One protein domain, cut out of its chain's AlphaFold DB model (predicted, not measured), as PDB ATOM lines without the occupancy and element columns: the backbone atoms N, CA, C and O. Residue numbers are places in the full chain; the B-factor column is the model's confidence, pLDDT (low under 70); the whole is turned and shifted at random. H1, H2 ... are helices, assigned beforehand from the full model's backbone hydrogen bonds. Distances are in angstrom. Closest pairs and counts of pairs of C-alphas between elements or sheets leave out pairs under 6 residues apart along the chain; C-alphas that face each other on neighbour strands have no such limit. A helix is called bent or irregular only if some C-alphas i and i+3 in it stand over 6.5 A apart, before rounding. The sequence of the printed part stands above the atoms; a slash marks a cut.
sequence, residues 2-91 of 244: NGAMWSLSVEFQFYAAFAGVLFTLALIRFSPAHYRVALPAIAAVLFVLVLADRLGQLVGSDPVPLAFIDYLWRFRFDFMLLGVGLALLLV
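This is residues 2 to 91 of the 244 residues of an uncharacterized protein of Bosea sp. BK604 (UniProt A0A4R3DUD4). Two long helices, H1 and H2, make an open V, joined at its point by a tight link, and the two short helices H3 and H4 fill part of the space between its arms. H4 folds back beside H2 and its first turn meets H1 partway along, while H3 crosses H2 nearer the open end of the V. Residues 27 to 33 stick out at the point. The printed part has 90 residues with four named helices, in the order H1, H2, H3, H4, and no named strand; the class is all helix. The whole is only just loose, close to compact, with a radius of gyration of the C-alphas of 14.7 A, and only just elongated, spanning 43 by 29 by 27 A.

The longest helix is H2, residues 32 to 58. It touches H4, residues 77 to 88, with Pro 40 and Gly 85 as the closest C-alphas at 4.9 A. Their lines stand at a shallow tilt of 33 degrees, only just short of steep, and run opposite ways. With residues 46 to 54 alone, H2 also touches H3, residues 67 to 74; the closest C-alphas are those of Val 50 and Ile 69, 5.8 A apart, and the lines are about perpendicular at 78 degrees. H3 and H4 are close but not clearly touching, with the C-alphas of Leu 72 and Asp 78 closest at 6.6 A. H1, residues 3 to 27, is close to H2 but not clearly touching it: the closest C-alphas, of Leu 25 and Tyr 35, are 7.6 A apart. Their lines run opposite ways at a shallow tilt of 34.9 degrees, only just short of steep. H1 and H4 only just touch, with 3 pairs of C-alphas within 8 A, through residues 10 to 14 and 77 to 80 alone; the closest C-alphas are those of Phe 14 and Phe 77, at 7.5 A. They run the same way at a steep tilt of 44 degrees. H1 and H3 are apart. The helix packing is mostly crossed, but only just: of 3 touching pairs, 1 is at a shallow tilt. Every O i to N i+4 pair is within hydrogen-bond range in H3 and H4, against 19 of 21 in H1 and 21 of 23 in H2.

H2 measures 39.8 A from C-alpha 32 at (-41.579, 36.988, -64.003) to C-alpha 58. H1 measures 36.5 A and begins with C-alpha 3 at (-23.437, 14.603, -37.849); it is irregular, with C-alphas 4 and 7 lying 7.9 A apart. H3 measures 10.6 A. H4 measures 17.0 A and ends with C-alpha 88 at (-31.094, 37.344, -57.744).

The two C-alphas farthest apart, those of Arg 29 and Gly 60, are 44.2 A apart. The printed part has no cut and no long link. The mean pLDDT of the printed part is 84.1, and residues 2 to 7 and 90 to 91 are under 70.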
ATOM      1  N   ASN A   2     -26.556  11.799 -35.899       46.12
ATOM      2  CA  ASN A   2     -25.156  11.538 -36.239       46.12
ATOM      3  C   ASN A   2     -24.750  12.566 -37.306       46.12
ATOM      4  O   ASN A   2     -25.324  12.559 -38.394       46.12
ATOM      5  N   GLY A   3     -23.818  13.470 -36.987       53.91
ATOM      6  CA  GLY A   3     -23.437  14.603 -37.849       53.91
ATOM      7  C   GLY A   3     -22.974  14.216 -39.263       53.91
ATOM      8  O   GLY A   3     -22.985  15.050 -40.159       53.91
ATOM      9  N   ALA A   4     -22.657  12.937 -39.484       51.38
ATOM     10  CA  ALA A   4     -22.139  12.380 -40.731       51.38
ATOM     11  C   ALA A   4     -23.054  12.525 -41.963       51.38
ATOM     12  O   ALA A   4     -22.542  12.621 -43.069       51.38
ATOM     13  N   MET A   5     -24.385  12.539 -41.803       57.56
ATOM     14  CA  MET A   5     -25.329  12.743 -42.927       57.56
ATOM     15  C   MET A   5     -26.061  14.086 -42.859       57.56
ATOM     16  O   MET A   5     -27.011  14.325 -43.607       57.56
ATOM     17  N   TRP A   6     -25.654  14.951 -41.930       62.66
ATOM     18  CA  TRP A   6     -26.411  16.149 -41.606       62.66
ATOM     19  C   TRP A   6     -26.483  17.115 -42.795       62.66
ATOM     20  O   TRP A   6     -27.593  17.405 -43.234       62.66
ATOM     21  N   SER A   7     -25.360  17.531 -43.397       66.88
ATOM     22  CA  SER A   7     -25.435  18.502 -44.501       66.88
ATOM     23  C   SER A   7     -26.126  17.952 -45.754       66.88
ATOM     24  O   SER A   7     -26.930  18.671 -46.333       66.88
ATOM     25  N   LEU A   8     -25.962  16.668 -46.104       71.44
ATOM     26  CA  LEU A   8     -26.680  16.076 -47.247       71.44
ATOM     27  C   LEU A   8     -28.201  16.048 -47.029       71.44
ATOM     28  O   LEU A   8     -28.974  16.353 -47.937       71.44
ATOM     29  N   SER A   9     -28.650  15.728 -45.811       75.94
ATOM     30  CA  SER A   9     -30.077  15.797 -45.474       75.94
ATOM     31  C   SER A   9     -30.622  17.229 -45.473       75.94
ATOM     32  O   SER A   9     -31.777  17.432 -45.844       75.94
ATOM     33  N   VAL A  10     -29.814  18.212 -45.068       75.56
ATOM     34  CA  VAL A  10     -30.174  19.639 -45.082       75.56
ATOM     35  C   VAL A  10     -30.280  20.152 -46.513       75.56
ATOM     36  O   VAL A  10     -31.273  20.786 -46.862       75.56
ATOM     37  N   GLU A  11     -29.309  19.824 -47.364       77.69
ATOM     38  CA  GLU A  11     -29.319  20.158 -48.789       77.69
ATOM     39  C   GLU A  11     -30.553  19.588 -49.485       77.69
ATOM     40  O   GLU A  11     -31.274  20.320 -50.161       77.69
ATOM     41  N   PHE A  12     -30.867  18.308 -49.256       83.69
ATOM     42  CA  PHE A  12     -32.076  17.700 -49.808       83.69
ATOM     43  C   PHE A  12     -33.354  18.411 -49.338       83.69
ATOM     44  O   PHE A  12     -34.215  18.723 -50.162       83.69
ATOM     45  N   GLN A  13     -33.474  18.697 -48.035       83.81
ATOM     46  CA  GLN A  13     -34.619  19.429 -47.481       83.81
ATOM     47  C   GLN A  13     -34.760  20.810 -48.126       83.81
ATOM     48  O   GLN A  13     -35.866  21.195 -48.508       83.81
ATOM     49  N   PHE A  14     -33.651  21.527 -48.308       83.69
ATOM     50  CA  PHE A  14     -33.651  22.818 -48.981       83.69
ATOM     51  C   PHE A  14     -34.079  22.724 -50.434       83.69
ATOM     52  O   PHE A  14     -34.974  23.457 -50.844       83.69
ATOM     53  N   TYR A  15     -33.488  21.819 -51.213       83.56
ATOM     54  CA  TYR A  15     -33.832  21.682 -52.624       83.56
ATOM     55  C   TYR A  15     -35.282  21.249 -52.818       83.56
ATOM     56  O   TYR A  15     -35.960  21.793 -53.688       83.56
ATOM     57  N   ALA A  16     -35.790  20.338 -51.985       85.75
ATOM     58  CA  ALA A  16     -37.189  19.931 -52.016       85.75
ATOM     59  C   ALA A  16     -38.128  21.099 -51.670       85.75
ATOM     60  O   ALA A  16     -39.085  21.359 -52.403       85.75
ATOM     61  N   ALA A  17     -37.834  21.842 -50.598       84.94
ATOM     62  CA  ALA A  17     -38.617  23.010 -50.201       84.94
ATOM     63  C   ALA A  17     -38.586  24.104 -51.278       84.94
ATOM     64  O   ALA A  17     -39.629  24.626 -51.668       84.94
ATOM     65  N   PHE A  18     -37.405  24.412 -51.813       83.94
ATOM     66  CA  PHE A  18     -37.221  25.418 -52.853       83.94
ATOM     67  C   PHE A  18     -37.915  25.020 -54.161       83.94
ATOM     68  O   PHE A  18     -38.591  25.849 -54.769       83.94
ATOM     69  N   ALA A  19     -37.842  23.748 -54.561       85.19
ATOM     70  CA  ALA A  19     -38.599  23.231 -55.699       85.19
ATOM     71  C   ALA A  19     -40.114  23.371 -55.481       85.19
ATOM     72  O   ALA A  19     -40.822  23.794 -56.394       85.19
ATOM     73  N   GLY A  20     -40.608  23.094 -54.271       85.75
ATOM     74  CA  GLY A  20     -42.004  23.321 -53.891       85.75
ATOM     75  C   GLY A  20     -42.422  24.792 -53.991       85.75
ATOM     76  O   GLY A  20     -43.491  25.094 -54.526       85.75
ATOM     77  N   VAL A  21     -41.563  25.720 -53.555       84.38
ATOM     78  CA  VAL A  21     -41.777  27.169 -53.718       84.38
ATOM     79  C   VAL A  21     -41.847  27.542 -55.197       84.38
ATOM     80  O   VAL A  21     -42.813  28.178 -55.614       84.38
ATOM     81  N   LEU A  22     -40.878  27.116 -56.010       83.19
ATOM     82  CA  LEU A  22     -40.863  27.401 -57.448       83.19
ATOM     83  C   LEU A  22     -42.090  26.822 -58.163       83.19
ATOM     84  O   LEU A  22     -42.699  27.508 -58.982       83.19
ATOM     85  N   PHE A  23     -42.483  25.595 -57.823       85.44
ATOM     86  CA  PHE A  23     -43.684  24.954 -58.350       85.44
ATOM     87  C   PHE A  23     -44.947  25.742 -57.985       85.44
ATOM     88  O   PHE A  23     -45.771  26.033 -58.848       85.44
ATOM     89  N   THR A  24     -45.068  26.168 -56.728       85.06
ATOM     90  CA  THR A  24     -46.205  26.970 -56.252       85.06
ATOM     91  C   THR A  24     -46.266  28.324 -56.961       85.06
ATOM     92  O   THR A  24     -47.324  28.728 -57.440       85.06
ATOM     93  N   LEU A  25     -45.127  29.006 -57.109       82.88
ATOM     94  CA  LEU A  25     -45.039  30.267 -57.851       82.88
ATOM     95  C   LEU A  25     -45.421  30.097 -59.327       82.88
ATOM     96  O   LEU A  25     -46.097  30.965 -59.884       82.88
ATOM     97  N   ALA A  26     -45.041  28.975 -59.945       82.00
ATOM     98  CA  ALA A  26     -45.438  28.645 -61.310       82.00
ATOM     99  C   ALA A  26     -46.958  28.431 -61.434       82.00
ATOM    100  O   ALA A  26     -47.560  28.893 -62.406       82.00
ATOM    101  N   LEU A  27     -47.598  27.800 -60.440       87.62
ATOM    102  CA  LEU A  27     -49.055  27.608 -60.414       87.62
ATOM    103  C   LEU A  27     -49.829  28.921 -60.254       87.62
ATOM    104  O   LEU A  27     -50.868  29.096 -60.889       87.62
ATOM    105  N   ILE A  28     -49.318  29.861 -59.452       86.31
ATOM    106  CA  ILE A  28     -49.983  31.149 -59.187       86.31
ATOM    107  C   ILE A  28     -49.901  32.101 -60.405       86.31
ATOM    108  O   ILE A  28     -50.548  33.145 -60.428       86.31
ATOM    109  N   ARG A  29     -49.166  31.732 -61.470       82.94
ATOM    110  CA  ARG A  29     -49.000  32.517 -62.713       82.94
ATOM    111  C   ARG A  29     -48.545  33.963 -62.471       82.94
ATOM    112  O   ARG A  29     -48.925  34.872 -63.210       82.94
ATOM    113  N   PHE A  30     -47.709  34.189 -61.458       80.00
ATOM    114  CA  PHE A  30     -47.100  35.503 -61.266       80.00
ATOM    115  C   PHE A  30     -46.250  35.893 -62.476       80.00
ATOM    116  O   PHE A  30     -45.578  35.053 -63.081       80.00
ATOM    117  N   SER A  31     -46.245  37.186 -62.817       84.38
ATOM    118  CA  SER A  31     -45.355  37.657 -63.876       84.38
ATOM    119  C   SER A  31     -43.892  37.504 -63.437       84.38
ATOM    120  O   SER A  31     -43.590  37.667 -62.247       84.38
ATOM    121  N   PRO A  32     -42.960  37.248 -64.371       82.69
ATOM    122  CA  PRO A  32     -41.579  36.988 -64.003       82.69
ATOM    123  C   PRO A  32     -40.865  38.077 -63.203       82.69
ATOM    124  O   PRO A  32     -39.954  37.802 -62.425       82.69
ATOM    125  N   ALA A  33     -41.302  39.323 -63.368       84.81
ATOM    126  CA  ALA A  33     -40.785  40.453 -62.613       84.81
ATOM    127  C   ALA A  33     -41.084  40.335 -61.109       84.81
ATOM    128  O   ALA A  33     -40.239  40.692 -60.292       84.81
ATOM    129  N   HIS A  34     -42.243  39.783 -60.734       85.81
ATOM    130  CA  HIS A  34     -42.647  39.684 -59.332       85.81
ATOM    131  C   HIS A  34     -41.789  38.683 -58.563       85.81
ATOM    132  O   HIS A  34     -41.326  39.010 -57.477       85.81
ATOM    133  N   TYR A  35     -41.503  37.496 -59.117       83.12
ATOM    134  CA  TYR A  35     -40.673  36.521 -58.396       83.12
ATOM    135  C   TYR A  35     -39.223  36.993 -58.244       83.12
ATOM    136  O   TYR A  35     -38.597  36.693 -57.231       83.12
ATOM    137  N   ARG A  36     -38.696  37.769 -59.206       83.94
ATOM    138  CA  ARG A  36     -37.341  38.345 -59.134       83.94
ATOM    139  C   ARG A  36     -37.173  39.323 -57.975       83.94
ATOM    140  O   ARG A  36     -36.051  39.507 -57.530       83.94
ATOM    141  N   VAL A  37     -38.261  39.926 -57.494       85.25
ATOM    142  CA  VAL A  37     -38.253  40.852 -56.350       85.25
ATOM    143  C   VAL A  37     -38.723  40.160 -55.071       85.25
ATOM    144  O   VAL A  37     -38.108  40.319 -54.020       85.25
ATOM    145  N   ALA A  38     -39.776  39.346 -55.151       85.88
ATOM    146  CA  ALA A  38     -40.369  38.687 -53.993       85.88
ATOM    147  C   ALA A  38     -39.430  37.649 -53.362       85.88
ATOM    148  O   ALA A  38     -39.262  37.651 -52.148       85.88
ATOM    149  N   LEU A  39     -38.788  36.789 -54.162       87.06
ATOM    150  CA  LEU A  39     -37.879  35.764 -53.639       87.06
ATOM    151  C   LEU A  39     -36.682  36.341 -52.866       87.06
ATOM    152  O   LEU A  39     -36.473  35.896 -51.736       87.06
ATOM    153  N   PRO A  40     -35.911  37.320 -53.385       87.44
ATOM    154  CA  PRO A  40     -34.807  37.881 -52.618       87.44
ATOM    155  C   PRO A  40     -35.301  38.704 -51.429       87.44
ATOM    156  O   PRO A  40     -34.651  38.679 -50.392       87.44
ATOM    157  N   ALA A  41     -36.454  39.379 -51.525       88.31
ATOM    158  CA  ALA A  41     -37.034  40.090 -50.387       88.31
ATOM    159  C   ALA A  41     -37.407  39.126 -49.249       88.31
ATOM    160  O   ALA A  41     -37.032  39.361 -48.102       88.31
ATOM    161  N   ILE A  42     -38.073  38.008 -49.560       89.44
ATOM    162  CA  ILE A  42     -38.390  36.956 -48.582       89.44
ATOM    163  C   ILE A  42     -37.102  36.372 -48.000       89.44
ATOM    164  O   ILE A  42     -36.986  36.248 -46.782       89.44
ATOM    165  N   ALA A  43     -36.118  36.051 -48.846       90.25
ATOM    166  CA  ALA A  43     -34.843  35.509 -48.389       90.25
ATOM    167  C   ALA A  43     -34.103  36.482 -47.458       90.25
ATOM    168  O   ALA A  43     -33.599  36.060 -46.419       90.25
ATOM    169  N   ALA A  44     -34.097  37.778 -47.780       90.75
ATOM    170  CA  ALA A  44     -33.500  38.823 -46.957       90.75
ATOM    171  C   ALA A  44     -34.221  38.978 -45.612       90.75
ATOM    172  O   ALA A  44     -33.561  39.033 -44.578       90.75
ATOM    173  N   VAL A  45     -35.560  38.989 -45.601       92.50
ATOM    174  CA  VAL A  45     -36.348  39.054 -44.358       92.50
ATOM    175  C   VAL A  45     -36.059  37.844 -43.472       92.50
ATOM    176  O   VAL A  45     -35.745  38.013 -42.296       92.50
ATOM    177  N   LEU A  46     -36.105  36.628 -44.027       93.00
ATOM    178  CA  LEU A  46     -35.797  35.408 -43.275       93.00
ATOM    179  C   LEU A  46     -34.359  35.409 -42.751       93.00
ATOM    180  O   LEU A  46     -34.132  35.035 -41.604       93.00
ATOM    181  N   PHE A  47     -33.398  35.869 -43.557       93.06
ATOM    182  CA  PHE A  47     -32.006  35.983 -43.138       93.06
ATOM    183  C   PHE A  47     -31.840  36.972 -41.980       93.06
ATOM    184  O   PHE A  47     -31.170  36.648 -41.006       93.06
ATOM    185  N   VAL A  48     -32.481  38.146 -42.041       93.50
ATOM    186  CA  VAL A  48     -32.444  39.140 -40.955       93.50
ATOM    187  C   VAL A  48     -33.053  38.583 -39.671       93.50
ATOM    188  O   VAL A  48     -32.476  38.774 -38.605       93.50
ATOM    189  N   LEU A  49     -34.175  37.860 -39.756       93.94
ATOM    190  CA  LEU A  49     -34.795  37.225 -38.589       93.94
ATOM    191  C   LEU A  49     -33.887  36.155 -37.966       93.94
ATOM    192  O   LEU A  49     -33.731  36.123 -36.749       93.94
ATOM    193  N   VAL A  50     -33.250  35.318 -38.791       94.25
ATOM    194  CA  VAL A  50     -32.268  34.328 -38.323       94.25
ATOM    195  C   VAL A  50     -31.046  35.009 -37.705       94.25
ATOM    196  O   VAL A  50     -30.583  34.596 -36.645       94.25
ATOM    197  N   LEU A  51     -30.524  36.060 -38.335       93.94
ATOM    198  CA  LEU A  51     -29.379  36.805 -37.822       93.94
ATOM    199  C   LEU A  51     -29.701  37.474 -36.480       93.94
ATOM    200  O   LEU A  51     -28.874  37.437 -35.576       93.94
ATOM    201  N   ALA A  52     -30.899  38.044 -36.337       93.00
ATOM    202  CA  ALA A  52     -31.360  38.622 -35.081       93.00
ATOM    203  C   ALA A  52     -31.429  37.568 -33.965       93.00
ATOM    204  O   ALA A  52     -30.929  37.824 -32.873       93.00
ATOM    205  N   ASP A  53     -31.967  36.376 -34.250       93.12
ATOM    206  CA  ASP A  53     -32.001  35.266 -33.286       93.12
ATOM    207  C   ASP A  53     -30.585  34.817 -32.877       93.12
ATOM    208  O   ASP A  53     -30.275  34.712 -31.690       93.12
ATOM    209  N   ARG A  54     -29.675  34.658 -33.849       91.75
ATOM    210  CA  ARG A  54     -28.262  34.320 -33.601       91.75
ATOM    211  C   ARG A  54     -27.555  35.359 -32.730       91.75
ATOM    212  O   ARG A  54     -26.869  34.999 -31.775       91.75
ATOM    213  N   LEU A  55     -27.714  36.643 -33.045       92.38
ATOM    214  CA  LEU A  55     -27.128  37.730 -32.259       92.38
ATOM    215  C   LEU A  55     -27.752  37.809 -30.861       92.38
ATOM    216  O   LEU A  55     -27.041  38.079 -29.897       92.38
ATOM    217  N   GLY A  56     -29.047  37.510 -30.736       91.69
ATOM    218  CA  GLY A  56     -29.735  37.382 -29.453       91.69
ATOM    219  C   GLY A  56     -29.081  36.338 -28.547       91.69
ATOM    220  O   GLY A  56     -28.838  36.615 -27.373       91.69
ATOM    221  N   GLN A  57     -28.687  35.184 -29.094       86.62
ATOM    222  CA  GLN A  57     -27.992  34.139 -28.331       86.62
ATOM    223  C   GLN A  57     -26.636  34.598 -27.780       86.62
ATOM    224  O   GLN A  57     -26.244  34.169 -26.695       86.62
ATOM    225  N   LEU A  58     -25.931  35.495 -28.481       89.50
ATOM    226  CA  LEU A  58     -24.655  36.045 -28.013       89.50
ATOM    227  C   LEU A  58     -24.819  36.868 -26.727       89.50
ATOM    228  O   LEU A  58     -23.933  36.864 -25.875       89.50
ATOM    229  N   VAL A  59     -25.949  37.562 -26.589       91.75
ATOM    230  CA  VAL A  59     -26.258  38.425 -25.439       91.75
ATOM    231  C   VAL A  59     -27.203  37.766 -24.427       91.75
ATOM    232  O   VAL A  59     -27.651  38.427 -23.494       91.75
ATOM    233  N   GLY A  60     -27.517  36.477 -24.598       89.19
ATOM    234  CA  GLY A  60     -28.422  35.739 -23.712       89.19
ATOM    235  C   GLY A  60     -29.884  36.190 -23.790       89.19
ATOM    236  O   GLY A  60     -30.604  36.084 -22.802       89.19
ATOM    237  N   SER A  61     -30.317  36.727 -24.935       90.06
ATOM    238  CA  SER A  61     -31.728  37.042 -25.181       90.06
ATOM    239  C   SER A  61     -32.552  35.777 -25.392       90.06
ATOM    240  O   SER A  61     -32.043  34.765 -25.881       90.06
ATOM    241  N   ASP A  62     -33.841  35.868 -25.070       87.44
ATOM    242  CA  ASP A  62     -34.789  34.808 -25.387       87.44
ATOM    243  C   ASP A  62     -34.849  34.570 -26.906       87.44
ATOM    244  O   ASP A  62     -34.792  35.534 -27.681       87.44
ATOM    245  N   PRO A  63     -34.982  33.306 -27.351       83.62
ATOM    246  CA  PRO A  63     -35.157  32.995 -28.761       83.62
ATOM    247  C   PRO A  63     -36.373  33.714 -29.340       83.62
ATOM    248  O   PRO A  63     -37.403  33.869 -28.674       83.62
ATOM    249  N   VAL A  64     -36.295  34.083 -30.616       84.75
ATOM    250  CA  VAL A  64     -37.458  34.576 -31.356       84.75
ATOM    251  C   VAL A  64     -38.561  33.509 -31.258       84.75
ATOM    252  O   VAL A  64     -38.301  32.346 -31.578       84.75
ATOM    253  N   PRO A  65     -39.804  33.852 -30.855       85.25
ATOM    254  CA  PRO A  65     -40.873  32.884 -30.583       85.25
ATOM    255  C   PRO A  65     -41.507  32.328 -31.875       85.25
ATOM    256  O   PRO A  65     -42.723  32.195 -32.001       85.25
ATOM    257  N   LEU A  66     -40.677  32.018 -32.868       88.44
ATOM    258  CA  LEU A  66     -41.040  31.469 -34.161       88.44
ATOM    259  C   LEU A  66     -40.238  30.182 -34.367       88.44
ATOM    260  O   LEU A  66     -39.090  30.222 -34.800       88.44
ATOM    261  N   ALA A  67     -40.868  29.029 -34.119       89.38
ATOM    262  CA  ALA A  67     -40.238  27.709 -34.276       89.38
ATOM    263  C   ALA A  67     -39.610  27.497 -35.667       89.38
ATOM    264  O   ALA A  67     -38.625  26.780 -35.818       89.38
ATOM    265  N   PHE A  68     -40.159  28.158 -36.690       89.81
ATOM    266  CA  PHE A  68     -39.592  28.151 -38.033       89.81
ATOM    267  C   PHE A  68     -38.215  28.833 -38.106       89.81
ATOM    268  O   PHE A  68     -37.324  28.310 -38.765       89.81
ATOM    269  N   ILE A  69     -38.007  29.955 -37.411       91.25
ATOM    270  CA  ILE A  69     -36.707  30.645 -37.369       91.25
ATOM    271  C   ILE A  69     -35.674  29.786 -36.636       91.25
ATOM    272  O   ILE A  69     -34.564  29.622 -37.142       91.25
ATOM    273  N   ASP A  70     -36.072  29.169 -35.519       87.25
ATOM    274  CA  ASP A  70     -35.237  28.214 -34.782       87.25
ATOM    275  C   ASP A  70     -34.789  27.045 -35.676       87.25
ATOM    276  O   ASP A  70     -33.606  26.706 -35.745       87.25
ATOM    277  N   TYR A  71     -35.718  26.486 -36.452       88.75
ATOM    278  CA  TYR A  71     -35.406  25.466 -37.448       88.75
ATOM    279  C   TYR A  71     -34.399  25.971 -38.497       88.75
ATOM    280  O   TYR A  71     -33.389  25.307 -38.746       88.75
ATOM    281  N   LEU A  72     -34.620  27.152 -39.086       88.88
ATOM    282  CA  LEU A  72     -33.754  27.676 -40.146       88.88
ATOM    283  C   LEU A  72     -32.293  27.790 -39.698       88.88
ATOM    284  O   LEU A  72     -31.400  27.320 -40.406       88.88
ATOM    285  N   TRP A  73     -32.021  28.374 -38.531       85.62
ATOM    286  CA  TRP A  73     -30.636  28.590 -38.107       85.62
ATOM    287  C   TRP A  73     -29.967  27.312 -37.585       85.62
ATOM    288  O   TRP A  73     -28.765  27.128 -37.819       85.62
ATOM    289  N   ARG A  74     -30.714  26.404 -36.936       84.81
ATOM    290  CA  ARG A  74     -30.190  25.104 -36.465       84.81
ATOM    291  C   ARG A  74     -29.743  24.214 -37.609       84.81
ATOM    292  O   ARG A  74     -28.734  23.520 -37.498       84.81
ATOM    293  N   PHE A  75     -30.475  24.258 -38.716       85.12
ATOM    294  CA  PHE A  75     -30.138  23.533 -39.935       85.12
ATOM    295  C   PHE A  75     -29.320  24.380 -40.926       85.12
ATOM    296  O   PHE A  75     -29.102  23.954 -42.051       85.12
ATOM    297  N   ARG A  76     -28.816  25.550 -40.506       86.88
ATOM    298  CA  ARG A  76     -27.952  26.453 -41.293       86.88
ATOM    299  C   ARG A  76     -28.539  26.890 -42.649       86.88
ATOM    300  O   ARG A  76     -27.801  27.185 -43.591       86.88
ATOM    301  N   PHE A  77     -29.865  26.975 -42.752       88.50
ATOM    302  CA  PHE A  77     -30.550  27.474 -43.948       88.50
ATOM    303  C   PHE A  77     -30.210  28.936 -44.259       88.50
ATOM    304  O   PHE A  77     -30.368  29.369 -45.398       88.50
ATOM    305  N   ASP A  78     -29.697  29.696 -43.291       88.50
ATOM    306  CA  ASP A  78     -29.216  31.062 -43.485       88.50
ATOM    307  C   ASP A  78     -28.126  31.181 -44.559       88.50
ATOM    308  O   ASP A  78     -28.162  32.127 -45.344       88.50
ATOM    309  N   PHE A  79     -27.235  30.194 -44.696       89.50
ATOM    310  CA  PHE A  79     -26.242  30.169 -45.783       89.50
ATOM    311  C   PHE A  79     -26.907  30.059 -47.158       89.50
ATOM    312  O   PHE A  79     -26.494  30.698 -48.125       89.50
ATOM    313  N   MET A  80     -27.973  29.267 -47.242       88.62
ATOM    314  CA  MET A  80     -28.710  29.050 -48.483       88.62
ATOM    315  C   MET A  80     -29.564  30.270 -48.844       88.62
ATOM    316  O   MET A  80     -29.633  30.637 -50.017       88.62
ATOM    317  N   LEU A  81     -30.147  30.950 -47.849       90.06
ATOM    318  CA  LEU A  81     -30.861  32.219 -48.039       90.06
ATOM    319  C   LEU A  81     -29.944  33.300 -48.626       90.06
ATOM    320  O   LEU A  81     -30.347  33.997 -49.561       90.06
ATOM    321  N   LEU A  82     -28.696  33.395 -48.151       90.50
ATOM    322  CA  LEU A  82     -27.696  34.289 -48.743       90.50
ATOM    323  C   LEU A  82     -27.397  33.926 -50.204       90.50
ATOM    324  O   LEU A  82     -27.321  34.816 -51.049       90.50
ATOM    325  N   GLY A  83     -27.287  32.633 -50.521       89.19
ATOM    326  CA  GLY A  83     -27.115  32.154 -51.895       89.19
ATOM    327  C   GLY A  83     -28.276  32.540 -52.821       89.19
ATOM    328  O   GLY A  83     -28.041  33.003 -53.938       89.19
ATOM    329  N   VAL A  84     -29.522  32.424 -52.347       87.31
ATOM    330  CA  VAL A  84     -30.719  32.887 -53.080       87.31
ATOM    331  C   VAL A  84     -30.664  34.396 -53.314       87.31
ATOM    332  O   VAL A  84     -30.925  34.848 -54.429       87.31
ATOM    333  N   GLY A  85     -30.285  35.170 -52.293       85.88
ATOM    334  CA  GLY A  85     -30.076  36.611 -52.422       85.88
ATOM    335  C   GLY A  85     -29.035  36.938 -53.494       85.88
ATOM    336  O   GLY A  85     -29.318  37.694 -54.419       85.88
ATOM    337  N   LEU A  86     -27.862  36.305 -53.434       87.50
ATOM    338  CA  LEU A  86     -26.778  36.526 -54.392       87.50
ATOM    339  C   LEU A  86     -27.172  36.191 -55.833       87.50
ATOM    340  O   LEU A  86     -26.809  36.923 -56.751       87.50
ATOM    341  N   ALA A  87     -27.916  35.102 -56.036       83.81
ATOM    342  CA  ALA A  87     -28.346  34.662 -57.360       83.81
ATOM    343  C   ALA A  87     -29.310  35.649 -58.042       83.81
ATOM    344  O   ALA A  87     -29.409  35.661 -59.270       83.81
ATOM    345  N   LEU A  88     -30.031  36.458 -57.259       78.81
ATOM    346  CA  LEU A  88     -31.094  37.344 -57.744       78.81
ATOM    347  C   LEU A  88     -30.701  38.827 -57.735       78.81
ATOM    348  O   LEU A  88     -31.396  39.641 -58.344       78.81
ATOM    349  N   LEU A  89     -29.586  39.184 -57.096       76.88
ATOM    350  CA  LEU A  89     -29.056  40.544 -57.106       76.88
ATOM    351  C   LEU A  89     -28.233  40.821 -58.379       76.88
ATOM    352  O   LEU A  89     -27.376  40.039 -58.796       76.88
ATOM    353  N   LEU A  90     -28.468  41.989 -58.979       61.88
ATOM    354  CA  LEU A  90     -27.572  42.595 -59.966       61.88
ATOM    355  C   LEU A  90     -26.444  43.277 -59.187       61.88
ATOM    356  O   LEU A  90     -26.716  44.156 -58.374       61.88
ATOM    357  N   VAL A  91     -25.196  42.851 -59.378       66.12
ATOM    358  CA  VAL A  91     -24.077  43.288 -58.525       66.12
ATOM    359  C   VAL A  91     -22.912  43.805 -59.372       66.12
ATOM    360  O   VAL A  91     -22.693  43.340 -60.489       66.12
TER     361      VAL A  91